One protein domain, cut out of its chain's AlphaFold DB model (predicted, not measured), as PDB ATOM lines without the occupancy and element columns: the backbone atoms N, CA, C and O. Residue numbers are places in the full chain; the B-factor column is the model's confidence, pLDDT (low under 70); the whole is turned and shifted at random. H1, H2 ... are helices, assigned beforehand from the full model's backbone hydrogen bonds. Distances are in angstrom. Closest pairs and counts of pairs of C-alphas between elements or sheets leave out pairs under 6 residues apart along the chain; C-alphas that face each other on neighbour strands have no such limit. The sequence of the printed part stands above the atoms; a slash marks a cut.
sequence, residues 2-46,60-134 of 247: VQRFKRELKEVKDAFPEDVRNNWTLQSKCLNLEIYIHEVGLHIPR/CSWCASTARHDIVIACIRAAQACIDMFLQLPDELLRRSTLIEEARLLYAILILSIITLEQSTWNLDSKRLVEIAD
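AT A GLANCE: This is residues 2 to 46 and 60 to 134 of the 247 residues of a protein of Togninia minima (strain UCR-PA7) (UniProt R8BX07). Three long helices, H3, H4 and H6, form an up-and-down bundle, each running against the one before it. H1 lies along H3 on the side away from H6, H7 folds back to pack on H6 and H4, and the short H2 and H5 lie at one end of the long axis. The printed part has 120 residues with seven named helices, H1 to H7 in that order, and no named strand: all helix. It is compact, with a radius of gyration of the C-alphas of 15.6 A, and spans 46 by 28 by 24 A.

HOW THE PARTS SIT: H1, residues 2 to 14, touches H3, residues 24 to 42, at a shallow tilt of 11 degrees, opposite ways; their closest C-alphas, Val 2 and Gly 41, are 6.0 A apart. H2, residues 18 to 21, is close to H3 but not clearly touching, closest C-alphas Arg 21 and Gln 27, 6.9 A. H4, residues 66 to 88, touches H3 at a shallow tilt of 20 degrees, opposite ways, closest C-alphas His 38 and Cys 75, 5.4 A. H5, residues 91 to 94, is apart from H3. H6, residues 99 to 117, touches H4 with residues 105 to 112 alone, closest C-alphas Ala 79 and Ala 108, 4.6 A. H6 and H7, residues 126 to 133, form a hairpin, closest C-alphas Thr 116 and Val 130, 5.1 A. In H1, H3, H4, H6 and H7 every O i to N i+4 pair is within hydrogen-bond range; H2 and H5 are too short for one.

IN THESE COORDINATES: H1 begins at C-alpha 2 (-18.849, -16.672, -1.968). H3 measures 27.4 A, H4 32.4 A and H6 26.1 A. H7 ends at C-alpha 133 (-21.958, -29.721, -17.617).

THE WHOLE: Residues 47 to 59 are cut out, with 12.7 A between C-alphas 46 and 60. No link printed whole is long. Residues 119 to 124 are among the 12 with pLDDT under 70.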
ATOM      1  N   VAL A   2     -19.508 -16.201  -0.723       80.38
ATOM      2  CA  VAL A   2     -18.849 -16.672  -1.968       80.38
ATOM      3  C   VAL A   2     -18.208 -15.541  -2.786       80.38
ATOM      4  O   VAL A   2     -17.026 -15.599  -3.098       80.38
ATOM      5  N   GLN A   3     -18.945 -14.456  -3.056       80.69
ATOM      6  CA  GLN A   3     -18.437 -13.328  -3.858       80.69
ATOM      7  C   GLN A   3     -17.209 -12.630  -3.254       80.69
ATOM      8  O   GLN A   3     -16.365 -12.116  -3.982       80.69
ATOM      9  N   ARG A   4     -17.089 -12.628  -1.920       85.19
ATOM     10  CA  ARG A   4     -15.919 -12.069  -1.236       85.19
ATOM     11  C   ARG A   4     -14.695 -12.955  -1.458       85.19
ATOM     12  O   ARG A   4     -13.680 -12.437  -1.899       85.19
ATOM     13  N   PHE A   5     -14.827 -14.266  -1.244       85.94
ATOM     14  CA  PHE A   5     -13.747 -15.225  -1.499       85.94
ATOM     15  C   PHE A   5     -13.309 -15.233  -2.966       85.94
ATOM     16  O   PHE A   5     -12.115 -15.236  -3.236       85.94
ATOM     17  N   LYS A   6     -14.248 -15.159  -3.920       83.75
ATOM     18  CA  LYS A   6     -13.912 -15.057  -5.353       83.75
ATOM     19  C   LYS A   6     -13.086 -13.812  -5.661       83.75
ATOM     20  O   LYS A   6     -12.133 -13.890  -6.429       83.75
ATOM     21  N   ARG A   7     -13.450 -12.669  -5.071       88.56
ATOM     22  CA  ARG A   7     -12.703 -11.421  -5.247       88.56
ATOM     23  C   ARG A   7     -11.308 -11.514  -4.631       88.56
ATOM     24  O   ARG A   7     -10.348 -11.213  -5.322       88.56
ATOM     25  N   GLU A   8     -11.198 -11.982  -3.390       89.88
ATOM     26  CA  GLU A   8      -9.907 -12.131  -2.702       89.88
ATOM     27  C   GLU A   8      -8.987 -13.121  -3.441       89.88
ATOM     28  O   GLU A   8      -7.815 -12.835  -3.656       89.88
ATOM     29  N   LEU A   9      -9.520 -14.248  -3.928       88.38
ATOM     30  CA  LEU A   9      -8.752 -15.192  -4.743       88.38
ATOM     31  C   LEU A   9      -8.292 -14.566  -6.063       88.38
ATOM     32  O   LEU A   9      -7.160 -14.786  -6.486       88.38
ATOM     33  N   LYS A  10      -9.151 -13.776  -6.716       90.12
ATOM     34  CA  LYS A  10      -8.777 -13.056  -7.934       90.12
ATOM     35  C   LYS A  10      -7.654 -12.053  -7.663       90.12
ATOM     36  O   LYS A  10      -6.681 -12.049  -8.401       90.12
ATOM     37  N   GLU A  11      -7.757 -11.265  -6.597       92.81
ATOM     38  CA  GLU A  11      -6.714 -10.311  -6.194       92.81
ATOM     39  C   GLU A  11      -5.372 -11.017  -5.945       92.81
ATOM     40  O   GLU A  11      -4.337 -10.549  -6.412       92.81
ATOM     41  N   VAL A  12      -5.390 -12.185  -5.293       91.06
ATOM     42  CA  VAL A  12      -4.189 -13.014  -5.101       91.06
ATOM     43  C   VAL A  12      -3.619 -13.501  -6.439       91.06
ATOM     44  O   VAL A  12      -2.414 -13.397  -6.653       91.06
ATOM     45  N   LYS A  13      -4.464 -13.993  -7.354       90.62
ATOM     46  CA  LYS A  13      -4.040 -14.456  -8.689       90.62
ATOM     47  C   LYS A  13      -3.448 -13.323  -9.529       90.62
ATOM     48  O   LYS A  13      -2.440 -13.527 -10.201       90.62
ATOM     49  N   ASP A  14      -4.056 -12.142  -9.474       92.38
ATOM     50  CA  ASP A  14      -3.628 -10.957 -10.221       92.38
ATOM     51  C   ASP A  14      -2.310 -10.385  -9.665       92.38
ATOM     52  O   ASP A  14      -1.523  -9.805 -10.411       92.38
ATOM     53  N   ALA A  15      -2.038 -10.595  -8.373       94.31
ATOM     54  CA  ALA A  15      -0.789 -10.207  -7.722       94.31
ATOM     55  C   ALA A  15       0.378 -11.184  -7.970       94.31
ATOM     56  O   ALA A  15       1.505 -10.897  -7.561       94.31
ATOM     57  N   PHE A  16       0.146 -12.334  -8.612       94.06
ATOM     58  CA  PHE A  16       1.210 -13.304  -8.848       94.06
ATOM     59  C   PHE A  16       2.254 -12.805  -9.863       94.06
ATOM     60  O   PHE A  16       1.898 -12.334 -10.951       94.06
ATOM     61  N   PRO A  17       3.553 -12.999  -9.566       94.44
ATOM     62  CA  PRO A  17       4.623 -12.894 -10.553       94.44
ATOM     63  C   PRO A  17       4.369 -13.763 -11.798       94.44
ATOM     64  O   PRO A  17       3.594 -14.719 -11.771       94.44
ATOM     65  N   GLU A  18       4.988 -13.422 -12.928       92.56
ATOM     66  CA  GLU A  18       4.756 -14.117 -14.205       92.56
ATOM     67  C   GLU A  18       5.156 -15.601 -14.174       92.56
ATOM     68  O   GLU A  18       4.406 -16.458 -14.636       92.56
ATOM     69  N   ASP A  19       6.285 -15.926 -13.551       92.00
ATOM     70  CA  ASP A  19       6.756 -17.294 -13.317       92.00
ATOM     71  C   ASP A  19       5.753 -18.121 -12.498       92.00
ATOM     72  O   ASP A  19       5.488 -19.285 -12.803       92.00
ATOM     73  N   VAL A  20       5.122 -17.494 -11.507       90.75
ATOM     74  CA  VAL A  20       4.080 -18.094 -10.666       90.75
ATOM     75  C   VAL A  20       2.772 -18.287 -11.447       90.75
ATOM     76  O   VAL A  20       2.100 -19.313 -11.301       90.75
ATOM     77  N   ARG A  21       2.419 -17.345 -12.330       88.94
ATOM     78  CA  ARG A  21       1.255 -17.469 -13.226       88.94
ATOM     79  C   ARG A  21       1.416 -18.599 -14.242       88.94
ATOM     80  O   ARG A  21       0.441 -19.280 -14.540       88.94
ATOM     81  N   ASN A  22       2.643 -18.850 -14.689       88.56
ATOM     82  CA  ASN A  22       2.970 -19.935 -15.614       88.56
ATOM     83  C   ASN A  22       3.153 -21.301 -14.921       88.56
ATOM     84  O   ASN A  22       3.289 -22.325 -15.591       88.56
ATOM     85  N   ASN A  23       3.140 -21.353 -13.584       90.50
ATOM     86  CA  ASN A  23       3.253 -22.599 -12.836       90.50
ATOM     87  C   ASN A  23       1.919 -23.362 -12.823       90.50
ATOM     88  O   ASN A  23       0.995 -23.024 -12.078       90.50
ATOM     89  N   TRP A  24       1.834 -24.431 -13.615       89.38
ATOM     90  CA  TRP A  24       0.600 -25.202 -13.773       89.38
ATOM     91  C   TRP A  24       0.087 -25.814 -12.460       89.38
ATOM     92  O   TRP A  24      -1.118 -25.803 -12.220       89.38
ATOM     93  N   THR A  25       0.972 -26.294 -11.579       89.31
ATOM     94  CA  THR A  25       0.587 -26.870 -10.281       89.31
ATOM     95  C   THR A  25      -0.135 -25.834  -9.426       89.31
ATOM     96  O   THR A  25      -1.144 -26.136  -8.784       89.31
ATOM     97  N   LEU A  26       0.350 -24.589  -9.410       89.62
ATOM     98  CA  LEU A  26      -0.308 -23.520  -8.670       89.62
ATOM     99  C   LEU A  26      -1.621 -23.095  -9.332       89.62
ATOM    100  O   LEU A  26      -2.617 -22.924  -8.630       89.62
ATOM    101  N   GLN A  27      -1.656 -22.991 -10.663       90.19
ATOM    102  CA  GLN A  27      -2.899 -22.691 -11.377       90.19
ATOM    103  C   GLN A  27      -3.967 -23.769 -11.129       90.19
ATOM    104  O   GLN A  27      -5.119 -23.439 -10.849       90.19
ATOM    105  N   SER A  28      -3.576 -25.045 -11.120       88.19
ATOM    106  CA  SER A  28      -4.442 -26.182 -10.786       88.19
ATOM    107  C   SER A  28      -5.007 -26.065  -9.368       88.19
ATOM    108  O   SER A  28      -6.209 -26.238  -9.158       88.19
ATOM    109  N   LYS A  29      -4.179 -25.671  -8.389       90.12
ATOM    110  CA  LYS A  29      -4.635 -25.391  -7.015       90.12
ATOM    111  C   LYS A  29      -5.645 -24.247  -6.963       90.12
ATOM    112  O   LYS A  29      -6.643 -24.367  -6.257       90.12
ATOM    113  N   CYS A  30      -5.417 -23.161  -7.700       91.00
ATOM    114  CA  CYS A  30      -6.358 -22.043  -7.758       91.00
ATOM    115  C   CYS A  30      -7.707 -22.467  -8.349       91.00
ATOM    116  O   CYS A  30      -8.739 -22.139  -7.772       91.00
ATOM    117  N   LEU A  31      -7.712 -23.225  -9.449       89.88
ATOM    118  CA  LEU A  31      -8.950 -23.731 -10.052       89.88
ATOM    119  C   LEU A  31      -9.699 -24.679  -9.117       89.88
ATOM    120  O   LEU A  31     -10.910 -24.568  -8.950       89.88
ATOM    121  N   ASN A  32      -8.981 -25.581  -8.453       88.69
ATOM    122  CA  ASN A  32      -9.588 -26.482  -7.486       88.69
ATOM    123  C   ASN A  32     -10.181 -25.724  -6.283       88.69
ATOM    124  O   ASN A  32     -11.282 -26.042  -5.844       88.69
ATOM    125  N   LEU A  33      -9.512 -24.671  -5.800       90.50
ATOM    126  CA  LEU A  33     -10.053 -23.801  -4.755       90.50
ATOM    127  C   LEU A  33     -11.322 -23.067  -5.215       90.50
ATOM    128  O   LEU A  33     -12.238 -22.881  -4.417       90.50
ATOM    129  N   GLU A  34     -11.410 -22.675  -6.490       91.38
ATOM    130  CA  GLU A  34     -12.644 -22.109  -7.042       91.38
ATOM    131  C   GLU A  34     -13.802 -23.109  -6.951       91.38
ATOM    132  O   GLU A  34     -14.891 -22.703  -6.552       91.38
ATOM    133  N   ILE A  35     -13.584 -24.399  -7.232       90.31
ATOM    134  CA  ILE A  35     -14.612 -25.442  -7.051       90.31
ATOM    135  C   ILE A  35     -15.091 -25.462  -5.591       90.31
ATOM    136  O   ILE A  35     -16.282 -25.274  -5.343       90.31
ATOM    137  N   TYR A  36     -14.164 -25.559  -4.631       88.25
ATOM    138  CA  TYR A  36     -14.480 -25.564  -3.194       88.25
ATOM    139  C   TYR A  36     -15.244 -24.312  -2.734       88.25
ATOM    140  O   TYR A  36     -16.179 -24.395  -1.941       88.25
ATOM    141  N   ILE A  37     -14.889 -23.123  -3.232       88.31
ATOM    142  CA  ILE A  37     -15.586 -21.878  -2.873       88.31
ATOM    143  C   ILE A  37     -17.060 -21.919  -3.311       88.31
ATOM    144  O   ILE A  37     -17.932 -21.439  -2.578       88.31
ATOM    145  N   HIS A  38     -17.349 -22.463  -4.496       88.44
ATOM    146  CA  HIS A  38     -18.724 -22.585  -4.985       88.44
ATOM    147  C   HIS A  38     -19.479 -23.696  -4.266       88.44
ATOM    148  O   HIS A  38     -20.613 -23.468  -3.852       88.44
ATOM    149  N   GLU A  39     -18.842 -24.846  -4.057       84.25
ATOM    150  CA  GLU A  39     -19.375 -25.950  -3.261       84.25
ATOM    151  C   GLU A  39     -19.815 -25.474  -1.875       84.25
ATOM    152  O   GLU A  39     -20.948 -25.726  -1.466       84.25
ATOM    153  N   VAL A  40     -18.974 -24.695  -1.184       82.62
ATOM    154  CA  VAL A  40     -19.329 -24.173   0.139       82.62
ATOM    155  C   VAL A  40     -20.573 -23.284   0.075       82.62
ATOM    156  O   VAL A  40     -21.408 -23.292   0.979       82.62
ATOM    157  N   GLY A  41     -20.728 -22.539  -1.020       77.88
ATOM    158  CA  GLY A  41     -21.923 -21.748  -1.311       77.88
ATOM    159  C   GLY A  41     -23.192 -22.568  -1.565       77.88
ATOM    160  O   GLY A  41     -24.284 -22.002  -1.513       77.88
ATOM    161  N   LEU A  42     -23.052 -23.867  -1.831       78.75
ATOM    162  CA  LEU A  42     -24.133 -24.816  -2.100       78.75
ATOM    163  C   LEU A  42     -24.498 -25.653  -0.869       78.75
ATOM    164  O   LEU A  42     -25.503 -26.363  -0.918       78.75
ATOM    165  N   HIS A  43     -23.756 -25.554   0.242       76.06
ATOM    166  CA  HIS A  43     -24.193 -26.178   1.490       76.06
ATOM    167  C   HIS A  43     -25.517 -25.584   1.954       76.06
ATOM    168  O   HIS A  43     -25.714 -24.367   2.031       76.06
ATOM    169  N   ILE A  44     -26.413 -26.489   2.326       67.62
ATOM    170  CA  ILE A  44     -27.714 -26.153   2.875       67.62
ATOM    171  C   ILE A  44     -27.498 -25.499   4.253       67.62
ATOM    172  O   ILE A  44     -26.826 -26.081   5.112       67.62
ATOM    173  N   PRO A  45     -28.051 -24.299   4.513       70.81
ATOM    174  CA  PRO A  45     -28.003 -23.692   5.838       70.81
ATOM    175  C   PRO A  45     -28.536 -24.643   6.915       70.81
ATOM    176  O   PRO A  45     -29.552 -25.305   6.716       70.81
ATOM    177  N   ARG A  46     -27.900 -24.674   8.096       68.81
ATOM    178  CA  ARG A  46     -28.303 -25.576   9.198       68.81
ATOM    179  C   ARG A  46     -29.786 -25.462   9.570       68.81
ATOM    180  O   ARG A  46     -30.422 -26.463   9.883       68.81
ATOM    181  N   CYS A  60     -37.495 -23.582   0.736       62.47
ATOM    182  CA  CYS A  60     -37.308 -22.138   0.996       62.47
ATOM    183  C   CYS A  60     -37.058 -21.362  -0.314       62.47
ATOM    184  O   CYS A  60     -36.775 -21.945  -1.363       62.47
ATOM    185  N   SER A  61     -37.032 -20.027  -0.223       67.12
ATOM    186  CA  SER A  61     -36.609 -19.135  -1.312       67.12
ATOM    187  C   SER A  61     -35.170 -19.364  -1.788       67.12
ATOM    188  O   SER A  61     -34.881 -19.057  -2.937       67.12
ATOM    189  N   TRP A  62     -34.269 -19.915  -0.961       71.81
ATOM    190  CA  TRP A  62     -32.885 -20.201  -1.366       71.81
ATOM    191  C   TRP A  62     -32.798 -21.396  -2.322       71.81
ATOM    192  O   TRP A  62     -32.081 -21.320  -3.320       71.81
ATOM    193  N   CYS A  63     -33.552 -22.473  -2.077       67.19
ATOM    194  CA  CYS A  63     -33.504 -23.668  -2.920       67.19
ATOM    195  C   CYS A  63     -34.010 -23.426  -4.344       67.19
ATOM    196  O   CYS A  63     -33.454 -23.982  -5.284       67.19
ATOM    197  N   ALA A  64     -35.008 -22.557  -4.492       68.38
ATOM    198  CA  ALA A  64     -35.522 -22.110  -5.784       68.38
ATOM    199  C   ALA A  64     -34.906 -20.774  -6.246       68.38
ATOM    200  O   ALA A  64     -35.413 -20.150  -7.176       68.38
ATOM    201  N   SER A  65     -33.845 -20.284  -5.588       74.62
ATOM    202  CA  SER A  65     -33.253 -18.997  -5.961       74.62
ATOM    203  C   SER A  65     -32.428 -19.108  -7.238       74.62
ATOM    204  O   SER A  65     -31.642 -20.041  -7.420       74.62
ATOM    205  N   THR A  66     -32.509 -18.068  -8.065       80.69
ATOM    206  CA  THR A  66     -31.567 -17.839  -9.170       80.69
ATOM    207  C   THR A  66     -30.124 -17.802  -8.671       80.69
ATOM    208  O   THR A  66     -29.245 -18.364  -9.307       80.69
ATOM    209  N   ALA A  67     -29.888 -17.258  -7.474       81.62
ATOM    210  CA  ALA A  67     -28.567 -17.236  -6.855       81.62
ATOM    211  C   ALA A  67     -27.978 -18.642  -6.638       81.62
ATOM    212  O   ALA A  67     -26.792 -18.843  -6.886       81.62
ATOM    213  N   ARG A  68     -28.775 -19.626  -6.197       80.19
ATOM    214  CA  ARG A  68     -28.314 -21.019  -6.067       80.19
ATOM    215  C   ARG A  68     -27.980 -21.606  -7.437       80.19
ATOM    216  O   ARG A  68     -26.926 -22.218  -7.581       80.19
ATOM    217  N   HIS A  69     -28.835 -21.376  -8.431       84.25
ATOM    218  CA  HIS A  69     -28.608 -21.830  -9.803       84.25
ATOM    219  C   HIS A  69     -27.317 -21.235 -10.400       84.25
ATOM    220  O   HIS A  69     -26.494 -21.968 -10.946       84.25
ATOM    221  N   ASP A  70     -27.065 -19.939 -10.197       86.62
ATOM    222  CA  ASP A  70     -25.834 -19.268 -10.632       86.62
ATOM    223  C   ASP A  70     -24.582 -19.854  -9.963       86.62
ATOM    224  O   ASP A  70     -23.533 -19.977 -10.600       86.62
ATOM    225  N   ILE A  71     -24.672 -20.240  -8.683       87.50
ATOM    226  CA  ILE A  71     -23.562 -20.896  -7.980       87.50
ATOM    227  C   ILE A  71     -23.314 -22.299  -8.554       87.50
ATOM    228  O   ILE A  71     -22.153 -22.657  -8.740       87.50
ATOM    229  N   VAL A  72     -24.361 -23.068  -8.886       87.75
ATOM    230  CA  VAL A  72     -24.209 -24.375  -9.554       87.75
ATOM    231  C   VAL A  72     -23.522 -24.205 -10.906       87.75
ATOM    232  O   VAL A  72     -22.517 -24.865 -11.153       87.75
ATOM    233  N   ILE A  73     -23.984 -23.272 -11.747       91.06
ATOM    234  CA  ILE A  73     -23.337 -22.977 -13.036       91.06
ATOM    235  C   ILE A  73     -21.870 -22.598 -12.826       91.06
ATOM    236  O   ILE A  73     -20.995 -23.091 -13.534       91.06
ATOM    237  N   ALA A  74     -21.569 -21.747 -11.846       91.06
ATOM    238  CA  ALA A  74     -20.194 -21.362 -11.558       91.06
ATOM    239  C   ALA A  74     -19.332 -22.550 -11.084       91.06
ATOM    240  O   ALA A  74     -18.161 -22.624 -11.452       91.06
ATOM    241  N   CYS A  75     -19.911 -23.491 -10.334       91.19
ATOM    242  CA  CYS A  75     -19.256 -24.734  -9.933       91.19
ATOM    243  C   CYS A  75     -18.946 -25.623 -11.149       91.19
ATOM    244  O   CYS A  75     -17.810 -26.071 -11.298       91.19
ATOM    245  N   ILE A  76     -19.907 -25.781 -12.073       93.12
ATOM    246  CA  ILE A  76     -19.701 -26.480 -13.352       93.12
ATOM    247  C   ILE A  76     -18.525 -25.859 -14.104       93.12
ATOM    248  O   ILE A  76     -17.597 -26.563 -14.484       93.12
ATOM    249  N   ARG A  77     -18.529 -24.533 -14.286       95.12
ATOM    250  CA  ARG A  77     -17.467 -23.840 -15.030       95.12
ATOM    251  C   ARG A  77     -16.094 -23.996 -14.378       95.12
ATOM    252  O   ARG A  77     -15.111 -24.156 -15.092       95.12
ATOM    253  N   ALA A  78     -16.021 -23.977 -13.048       93.31
ATOM    254  CA  ALA A  78     -14.769 -24.203 -12.331       93.31
ATOM    255  C   ALA A  78     -14.260 -25.647 -12.504       93.31
ATOM    256  O   ALA A  78     -13.071 -25.853 -12.750       93.31
ATOM    257  N   ALA A  79     -15.154 -26.639 -12.436       94.75
ATOM    258  CA  ALA A  79     -14.816 -28.040 -12.676       94.75
ATOM    259  C   ALA A  79     -14.339 -28.270 -14.118       94.75
ATOM    260  O   ALA A  79     -13.286 -28.867 -14.329       94.75
ATOM    261  N   GLN A  80     -15.051 -27.711 -15.096       97.06
ATOM    262  CA  GLN A  80     -14.671 -27.725 -16.509       97.06
ATOM    263  C   GLN A  80     -13.283 -27.130 -16.732       97.06
ATOM    264  O   GLN A  80     -12.425 -27.802 -17.290       97.06
ATOM    265  N   ALA A  81     -13.024 -25.930 -16.204       95.75
ATOM    266  CA  ALA A  81     -11.716 -25.290 -16.312       95.75
ATOM    267  C   ALA A  81     -10.594 -26.142 -15.695       95.75
ATOM    268  O   ALA A  81      -9.482 -26.184 -16.222       95.75
ATOM    269  N   CYS A  82     -10.876 -26.836 -14.585       94.56
ATOM    270  CA  CYS A  82      -9.928 -27.764 -13.978       94.56
ATOM    271  C   CYS A  82      -9.615 -28.932 -14.923       94.56
ATOM    272  O   CYS A  82      -8.443 -29.209 -15.163       94.56
ATOM    273  N   ILE A  83     -10.630 -29.566 -15.518       96.25
ATOM    274  CA  ILE A  83     -10.432 -30.667 -16.473       96.25
ATOM    275  C   ILE A  83      -9.727 -30.172 -17.744       96.25
ATOM    276  O   ILE A  83      -8.783 -30.813 -18.202       96.25
ATOM    277  N   ASP A  84     -10.123 -29.017 -18.283       96.75
ATOM    278  CA  ASP A  84      -9.509 -28.398 -19.463       96.75
ATOM    279  C   ASP A  84      -8.011 -28.164 -19.262       96.75
ATOM    280  O   ASP A  84      -7.217 -28.434 -20.162       96.75
ATOM    281  N   MET A  85      -7.601 -27.743 -18.063       94.00
ATOM    282  CA  MET A  85      -6.186 -27.622 -17.724       94.00
ATOM    283  C   MET A  85      -5.458 -28.965 -17.855       94.00
ATOM    284  O   MET A  85      -4.407 -29.015 -18.489       94.00
ATOM    285  N   PHE A  86      -6.016 -30.058 -17.325       92.81
ATOM    286  CA  PHE A  86      -5.425 -31.397 -17.470       92.81
ATOM    287  C   PHE A  86      -5.369 -31.866 -18.928       92.81
ATOM    288  O   PHE A  86      -4.383 -32.474 -19.346       92.81
ATOM    289  N   LEU A  87      -6.399 -31.560 -19.719       95.44
ATOM    290  CA  LEU A  87      -6.445 -31.901 -21.141       95.44
ATOM    291  C   LEU A  87      -5.397 -31.137 -21.963       95.44
ATOM    292  O   LEU A  87      -4.904 -31.673 -22.953       95.44
ATOM    293  N   GLN A  88      -5.048 -29.916 -21.552       94.56
ATOM    294  CA  GLN A  88      -4.097 -29.040 -22.246       94.56
ATOM    295  C   GLN A  88      -2.645 -29.187 -21.770       94.56
ATOM    296  O   GLN A  88      -1.737 -28.704 -22.447       94.56
ATOM    297  N   LEU A  89      -2.397 -29.832 -20.623       93.25
ATOM    298  CA  LEU A  89      -1.038 -30.061 -20.125       93.25
ATOM    299  C   LEU A  89      -0.214 -30.867 -21.136       93.25
ATOM    300  O   LEU A  89      -0.724 -31.863 -21.631       93.25
ATOM    301  N   PRO A  90       1.063 -30.528 -21.389       94.12
ATOM    302  CA  PRO A  90       1.993 -31.386 -22.122       94.12
ATOM    303  C   PRO A  90       2.113 -32.786 -21.510       94.12
ATOM    304  O   PRO A  90       2.045 -32.945 -20.287       94.12
ATOM    305  N   ASP A  91       2.345 -33.795 -22.350       93.62
ATOM    306  CA  ASP A  91       2.470 -35.197 -21.933       93.62
ATOM    307  C   ASP A  91       3.549 -35.381 -20.860       93.62
ATOM    308  O   ASP A  91       3.367 -36.146 -19.918       93.62
ATOM    309  N   GLU A  92       4.665 -34.656 -20.956       92.25
ATOM    310  CA  GLU A  92       5.774 -34.740 -20.005       92.25
ATOM    311  C   GLU A  92       5.391 -34.225 -18.618       92.25
ATOM    312  O   GLU A  92       5.870 -34.756 -17.616       92.25
ATOM    313  N   LEU A  93       4.549 -33.190 -18.552       91.00
ATOM    314  CA  LEU A  93       4.062 -32.643 -17.286       91.00
ATOM    315  C   LEU A  93       2.974 -33.531 -16.698       91.00
ATOM    316  O   LEU A  93       3.008 -33.816 -15.506       91.00
ATOM    317  N   LEU A  94       2.069 -34.035 -17.537       90.38
ATOM    318  CA  LEU A  94       1.022 -34.955 -17.109       90.38
ATOM    319  C   LEU A  94       1.602 -36.298 -16.633       90.38
ATOM    320  O   LEU A  94       1.124 -36.856 -15.662       90.38
ATOM    321  N   ARG A  95       2.704 -36.781 -17.223       89.94
ATOM    322  CA  ARG A  95       3.457 -37.951 -16.720       89.94
ATOM    323  C   ARG A  95       4.123 -37.736 -15.362       89.94
ATOM    324  O   ARG A  95       4.530 -38.708 -14.735       89.94
ATOM    325  N   ARG A  96       4.271 -36.481 -14.938       89.88
ATOM    326  CA  ARG A  96       4.856 -36.080 -13.652       89.88
ATOM    327  C   ARG A  96       3.796 -35.575 -12.677       89.88
ATOM    328  O   ARG A  96       4.173 -35.003 -11.654       89.88
ATOM    329  N   SER A  97       2.507 -35.739 -12.991       88.69
ATOM    330  CA  SER A  97       1.455 -35.388 -12.049       88.69
ATOM    331  C   SER A  97       1.623 -36.175 -10.762       88.69
ATOM    332  O   SER A  97       2.056 -37.325 -10.734       88.69
ATOM    333  N   THR A  98       1.306 -35.505  -9.670       87.62
ATOM    334  CA  THR A  98       1.221 -36.123  -8.358       87.62
ATOM    335  C   THR A  98      -0.173 -36.697  -8.156       87.62
ATOM    336  O   THR A  98      -1.164 -36.166  -8.661       87.62
ATOM    337  N   LEU A  99      -0.267 -37.701  -7.287       83.38
ATOM    338  CA  LEU A  99      -1.544 -38.263  -6.846       83.38
ATOM    339  C   LEU A  99      -2.527 -37.189  -6.347       83.38
ATOM    340  O   LEU A  99      -3.733 -37.281  -6.552       83.38
ATOM    341  N   ILE A 100      -2.013 -36.136  -5.704       85.00
ATOM    342  CA  ILE A 100      -2.829 -35.023  -5.207       85.00
ATOM    343  C   ILE A 100      -3.454 -34.237  -6.367       85.00
ATOM    344  O   ILE A 100      -4.597 -33.798  -6.267       85.00
ATOM    345  N   GLU A 101      -2.720 -34.008  -7.452       88.50
ATOM    346  CA  GLU A 101      -3.246 -33.321  -8.635       88.50
ATOM    347  C   GLU A 101      -4.299 -34.185  -9.333       88.50
ATOM    348  O   GLU A 101      -5.371 -33.696  -9.682       88.50
ATOM    349  N   GLU A 102      -4.058 -35.484  -9.429       87.00
ATOM    350  CA  GLU A 102      -4.992 -36.449 -10.013       87.00
ATOM    351  C   GLU A 102      -6.284 -36.570  -9.196       87.00
ATOM    352  O   GLU A 102      -7.378 -36.576  -9.758       87.00
ATOM    353  N   ALA A 103      -6.193 -36.555  -7.864       87.25
ATOM    354  CA  ALA A 103      -7.364 -36.519  -6.993       87.25
ATOM    355  C   ALA A 103      -8.233 -35.272  -7.239       87.25
ATOM    356  O   ALA A 103      -9.460 -35.349  -7.168       87.25
ATOM    357  N   ARG A 104      -7.630 -34.125  -7.591       89.25
ATOM    358  CA  ARG A 104      -8.383 -32.913  -7.968       89.25
ATOM    359  C   ARG A 104      -9.094 -33.073  -9.305       89.25
ATOM    360  O   ARG A 104     -10.215 -32.587  -9.437       89.25
ATOM    361  N   LEU A 105      -8.471 -33.750 -10.271       91.94
ATOM    362  CA  LEU A 105      -9.120 -34.091 -11.535       91.94
ATOM    363  C   LEU A 105     -10.341 -34.985 -11.287       91.94
ATOM    364  O   LEU A 105     -11.431 -34.676 -11.764       91.94
ATOM    365  N   LEU A 106     -10.183 -36.047 -10.492       90.00
ATOM    366  CA  LEU A 106     -11.292 -36.928 -10.116       90.00
ATOM    367  C   LEU A 106     -12.402 -36.156  -9.400       90.00
ATOM    368  O   LEU A 106     -13.577 -36.341  -9.705       90.00
ATOM    369  N   TYR A 107     -12.043 -35.236  -8.506       89.06
ATOM    370  CA  TYR A 107     -13.015 -34.379  -7.840       89.06
ATOM    371  C   TYR A 107     -13.797 -33.487  -8.817       89.06
ATOM    372  O   TYR A 107     -15.020 -33.402  -8.721       89.06
ATOM    373  N   ALA A 108     -13.127 -32.875  -9.797       93.06
ATOM    374  CA  ALA A 108     -13.798 -32.083 -10.826       93.06
ATOM    375  C   ALA A 108     -14.770 -32.934 -11.667       93.06
ATOM    376  O   ALA A 108     -15.893 -32.502 -11.928       93.06
ATOM    377  N   ILE A 109     -14.379 -34.162 -12.027       92.44
ATOM    378  CA  ILE A 109     -15.254 -35.120 -12.720       92.44
ATOM    379  C   ILE A 109     -16.476 -35.446 -11.855       92.44
ATOM    380  O   ILE A 109     -17.599 -35.374 -12.343       92.44
ATOM    381  N   LEU A 110     -16.281 -35.739 -10.565       88.31
ATOM    382  CA  LEU A 110     -17.367 -36.056  -9.633       88.31
ATOM    383  C   LEU A 110     -18.395 -34.922  -9.517       88.31
ATOM    384  O   LEU A 110     -19.595 -35.191  -9.509       88.31
ATOM    385  N   ILE A 111     -17.944 -33.665  -9.475       88.81
ATOM    386  CA  ILE A 111     -18.839 -32.498  -9.463       88.81
ATOM    387  C   ILE A 111     -19.734 -32.483 -10.708       88.81
ATOM    388  O   ILE A 111     -20.951 -32.329 -10.583       88.81
ATOM    389  N   LEU A 112     -19.160 -32.687 -11.899       91.56
ATOM    390  CA  LEU A 112     -19.945 -32.761 -13.135       91.56
ATOM    391  C   LEU A 112     -20.892 -33.972 -13.136       91.56
ATOM    392  O   LEU A 112     -22.041 -33.849 -13.570       91.56
ATOM    393  N   SER A 113     -20.446 -35.120 -12.615       86.88
ATOM    394  CA  SER A 113     -21.240 -36.352 -12.566       86.88
ATOM    395  C   SER A 113     -22.478 -36.171 -11.705       86.88
ATOM    396  O   SER A 113     -23.571 -36.541 -12.116       86.88
ATOM    397  N   ILE A 114     -22.338 -35.565 -10.531       82.88
ATOM    398  CA  ILE A 114     -23.456 -35.399  -9.601       82.88
ATOM    399  C   ILE A 114     -24.491 -34.427 -10.124       82.88
ATOM    400  O   ILE A 114     -25.683 -34.703 -10.041       82.88
ATOM    401  N   ILE A 115     -24.051 -33.320 -10.714       83.00
ATOM    402  CA  ILE A 115     -24.976 -32.379 -11.345       83.00
ATOM    403  C   ILE A 115     -25.756 -33.081 -12.464       83.00
ATOM    404  O   ILE A 115     -26.955 -32.843 -12.611       83.00
ATOM    405  N   THR A 116     -25.100 -33.995 -13.185       83.38
ATOM    406  CA  THR A 116     -25.721 -34.809 -14.237       83.38
ATOM    407  C   THR A 116     -26.671 -35.879 -13.693       83.38
ATOM    408  O   THR A 116     -27.671 -36.177 -14.342       83.38
ATOM    409  N   LEU A 117     -26.380 -36.456 -12.525       76.62
ATOM    410  CA  LEU A 117     -27.152 -37.547 -11.920       76.62
ATOM    411  C   LEU A 117     -28.362 -37.061 -11.128       76.62
ATOM    412  O   LEU A 117     -29.432 -37.664 -11.166       76.62
ATOM    413  N   GLU A 118     -28.212 -35.959 -10.405       72.88
ATOM    414  CA  GLU A 118     -29.228 -35.452  -9.486       72.88
ATOM    415  C   GLU A 118     -30.170 -34.457 -10.187       72.88
ATOM    416  O   GLU A 118     -30.566 -33.444  -9.616       72.88
ATOM    417  N   GLN A 119     -30.577 -34.745 -11.430       67.31
ATOM    418  CA  GLN A 119     -31.430 -33.865 -12.255       67.31
ATOM    419  C   GLN A 119     -32.756 -33.487 -11.578       67.31
ATOM    420  O   GLN A 119     -33.320 -32.433 -11.849       67.31
ATOM    421  N   SER A 120     -33.252 -34.335 -10.683       59.19
ATOM    422  CA  SER A 120     -34.509 -34.151  -9.953       59.19
ATOM    423  C   SER A 120     -34.462 -33.115  -8.837       59.19
ATOM    424  O   SER A 120     -35.490 -32.743  -8.281       59.19
ATOM    425  N   THR A 121     -33.262 -32.694  -8.464       61.81
ATOM    426  CA  THR A 121     -33.029 -31.941  -7.232       61.81
ATOM    427  C   THR A 121     -32.780 -30.456  -7.471       61.81
ATOM    428  O   THR A 121     -32.797 -29.640  -6.542       61.81
ATOM    429  N   TRP A 122     -32.529 -30.102  -8.729       65.56
ATOM    430  CA  TRP A 122     -32.316 -28.744  -9.178       65.56
ATOM    431  C   TRP A 122     -33.663 -28.222  -9.662       65.56
ATOM    432  O   TRP A 122     -34.023 -28.394 -10.820       65.56
ATOM    433  N   ASN A 123     -34.418 -27.574  -8.772       60.94
ATOM    434  CA  ASN A 123     -35.762 -27.033  -9.043       60.94
ATOM    435  C   ASN A 123     -35.842 -26.073 -10.262       60.94
ATOM    436  O   ASN A 123     -36.927 -25.621 -10.618       60.94
ATOM    437  N   LEU A 124     -34.706 -25.726 -10.881       60.47
ATOM    438  CA  LEU A 124     -34.571 -24.876 -12.061       60.47
ATOM    439  C   LEU A 124     -33.717 -25.581 -13.133       60.47
ATOM    440  O   LEU A 124     -32.510 -25.740 -12.949       60.47
ATOM    441  N   ASP A 125     -34.367 -25.936 -14.246       75.75
ATOM    442  CA  ASP A 125     -33.798 -26.323 -15.553       75.75
ATOM    443  C   ASP A 125     -32.613 -27.306 -15.494       75.75
ATOM    444  O   ASP A 125     -31.499 -27.037 -15.956       75.75
ATOM    445  N   SER A 126     -32.858 -28.473 -14.901       76.56
ATOM    446  CA  SER A 126     -31.865 -29.540 -14.769       76.56
ATOM    447  C   SER A 126     -31.326 -30.040 -16.107       76.56
ATOM    448  O   SER A 126     -30.136 -30.328 -16.211       76.56
ATOM    449  N   LYS A 127     -32.158 -30.061 -17.154       83.50
ATOM    450  CA  LYS A 127     -31.723 -30.404 -18.512       83.50
ATOM    451  C   LYS A 127     -30.647 -29.442 -19.010       83.50
ATOM    452  O   LYS A 127     -29.606 -29.884 -19.488       83.50
ATOM    453  N   ARG A 128     -30.850 -28.135 -18.839       86.50
ATOM    454  CA  ARG A 128     -29.832 -27.145 -19.194       86.50
ATOM    455  C   ARG A 128     -28.571 -27.280 -18.348       86.50
ATOM    456  O   ARG A 128     -27.484 -27.072 -18.870       86.50
ATOM    457  N   LEU A 129     -28.676 -27.631 -17.067       87.75
ATOM    458  CA  LEU A 129     -27.491 -27.886 -16.237       87.75
ATOM    459  C   LEU A 129     -26.686 -29.090 -16.741       87.75
ATOM    460  O   LEU A 129     -25.461 -29.002 -16.794       87.75
ATOM    461  N   VAL A 130     -27.353 -30.164 -17.171       88.50
ATOM    462  CA  VAL A 130     -26.717 -31.328 -17.815       88.50
ATOM    463  C   VAL A 130     -26.022 -30.916 -19.114       88.50
ATOM    464  O   VAL A 130     -24.854 -31.241 -19.317       88.50
ATOM    465  N   GLU A 131     -26.705 -30.150 -19.968       90.50
ATOM    466  CA  GLU A 131     -26.140 -29.632 -21.222       90.50
ATOM    467  C   GLU A 131     -24.938 -28.713 -20.977       90.50
ATOM    468  O   GLU A 131     -23.953 -28.774 -21.704       90.50
ATOM    469  N   ILE A 132     -24.990 -27.870 -19.940       92.94
ATOM    470  CA  ILE A 132     -23.872 -26.998 -19.571       92.94
ATOM    471  C   ILE A 132     -22.714 -27.817 -19.005       92.94
ATOM    472  O   ILE A 132     -21.576 -27.456 -19.286       92.94
ATOM    473  N   ALA A 133     -22.980 -28.857 -18.207       92.94
ATOM    474  CA  ALA A 133     -21.958 -29.721 -17.617       92.94
ATOM    475  C   ALA A 133     -21.192 -30.516 -18.676       92.94
ATOM    476  O   ALA A 133     -19.971 -30.633 -18.562       92.94
ATOM    477  N   ASP A 134     -21.901 -31.014 -19.694       94.19
ATOM    478  CA  ASP A 134     -21.358 -31.754 -20.840       94.19
ATOM    479  C   ASP A 134     -20.326 -32.819 -20.431       94.19
ATOM    480  O   ASP A 134     -19.240 -32.961 -21.002       94.19
TER     481      ASP A 134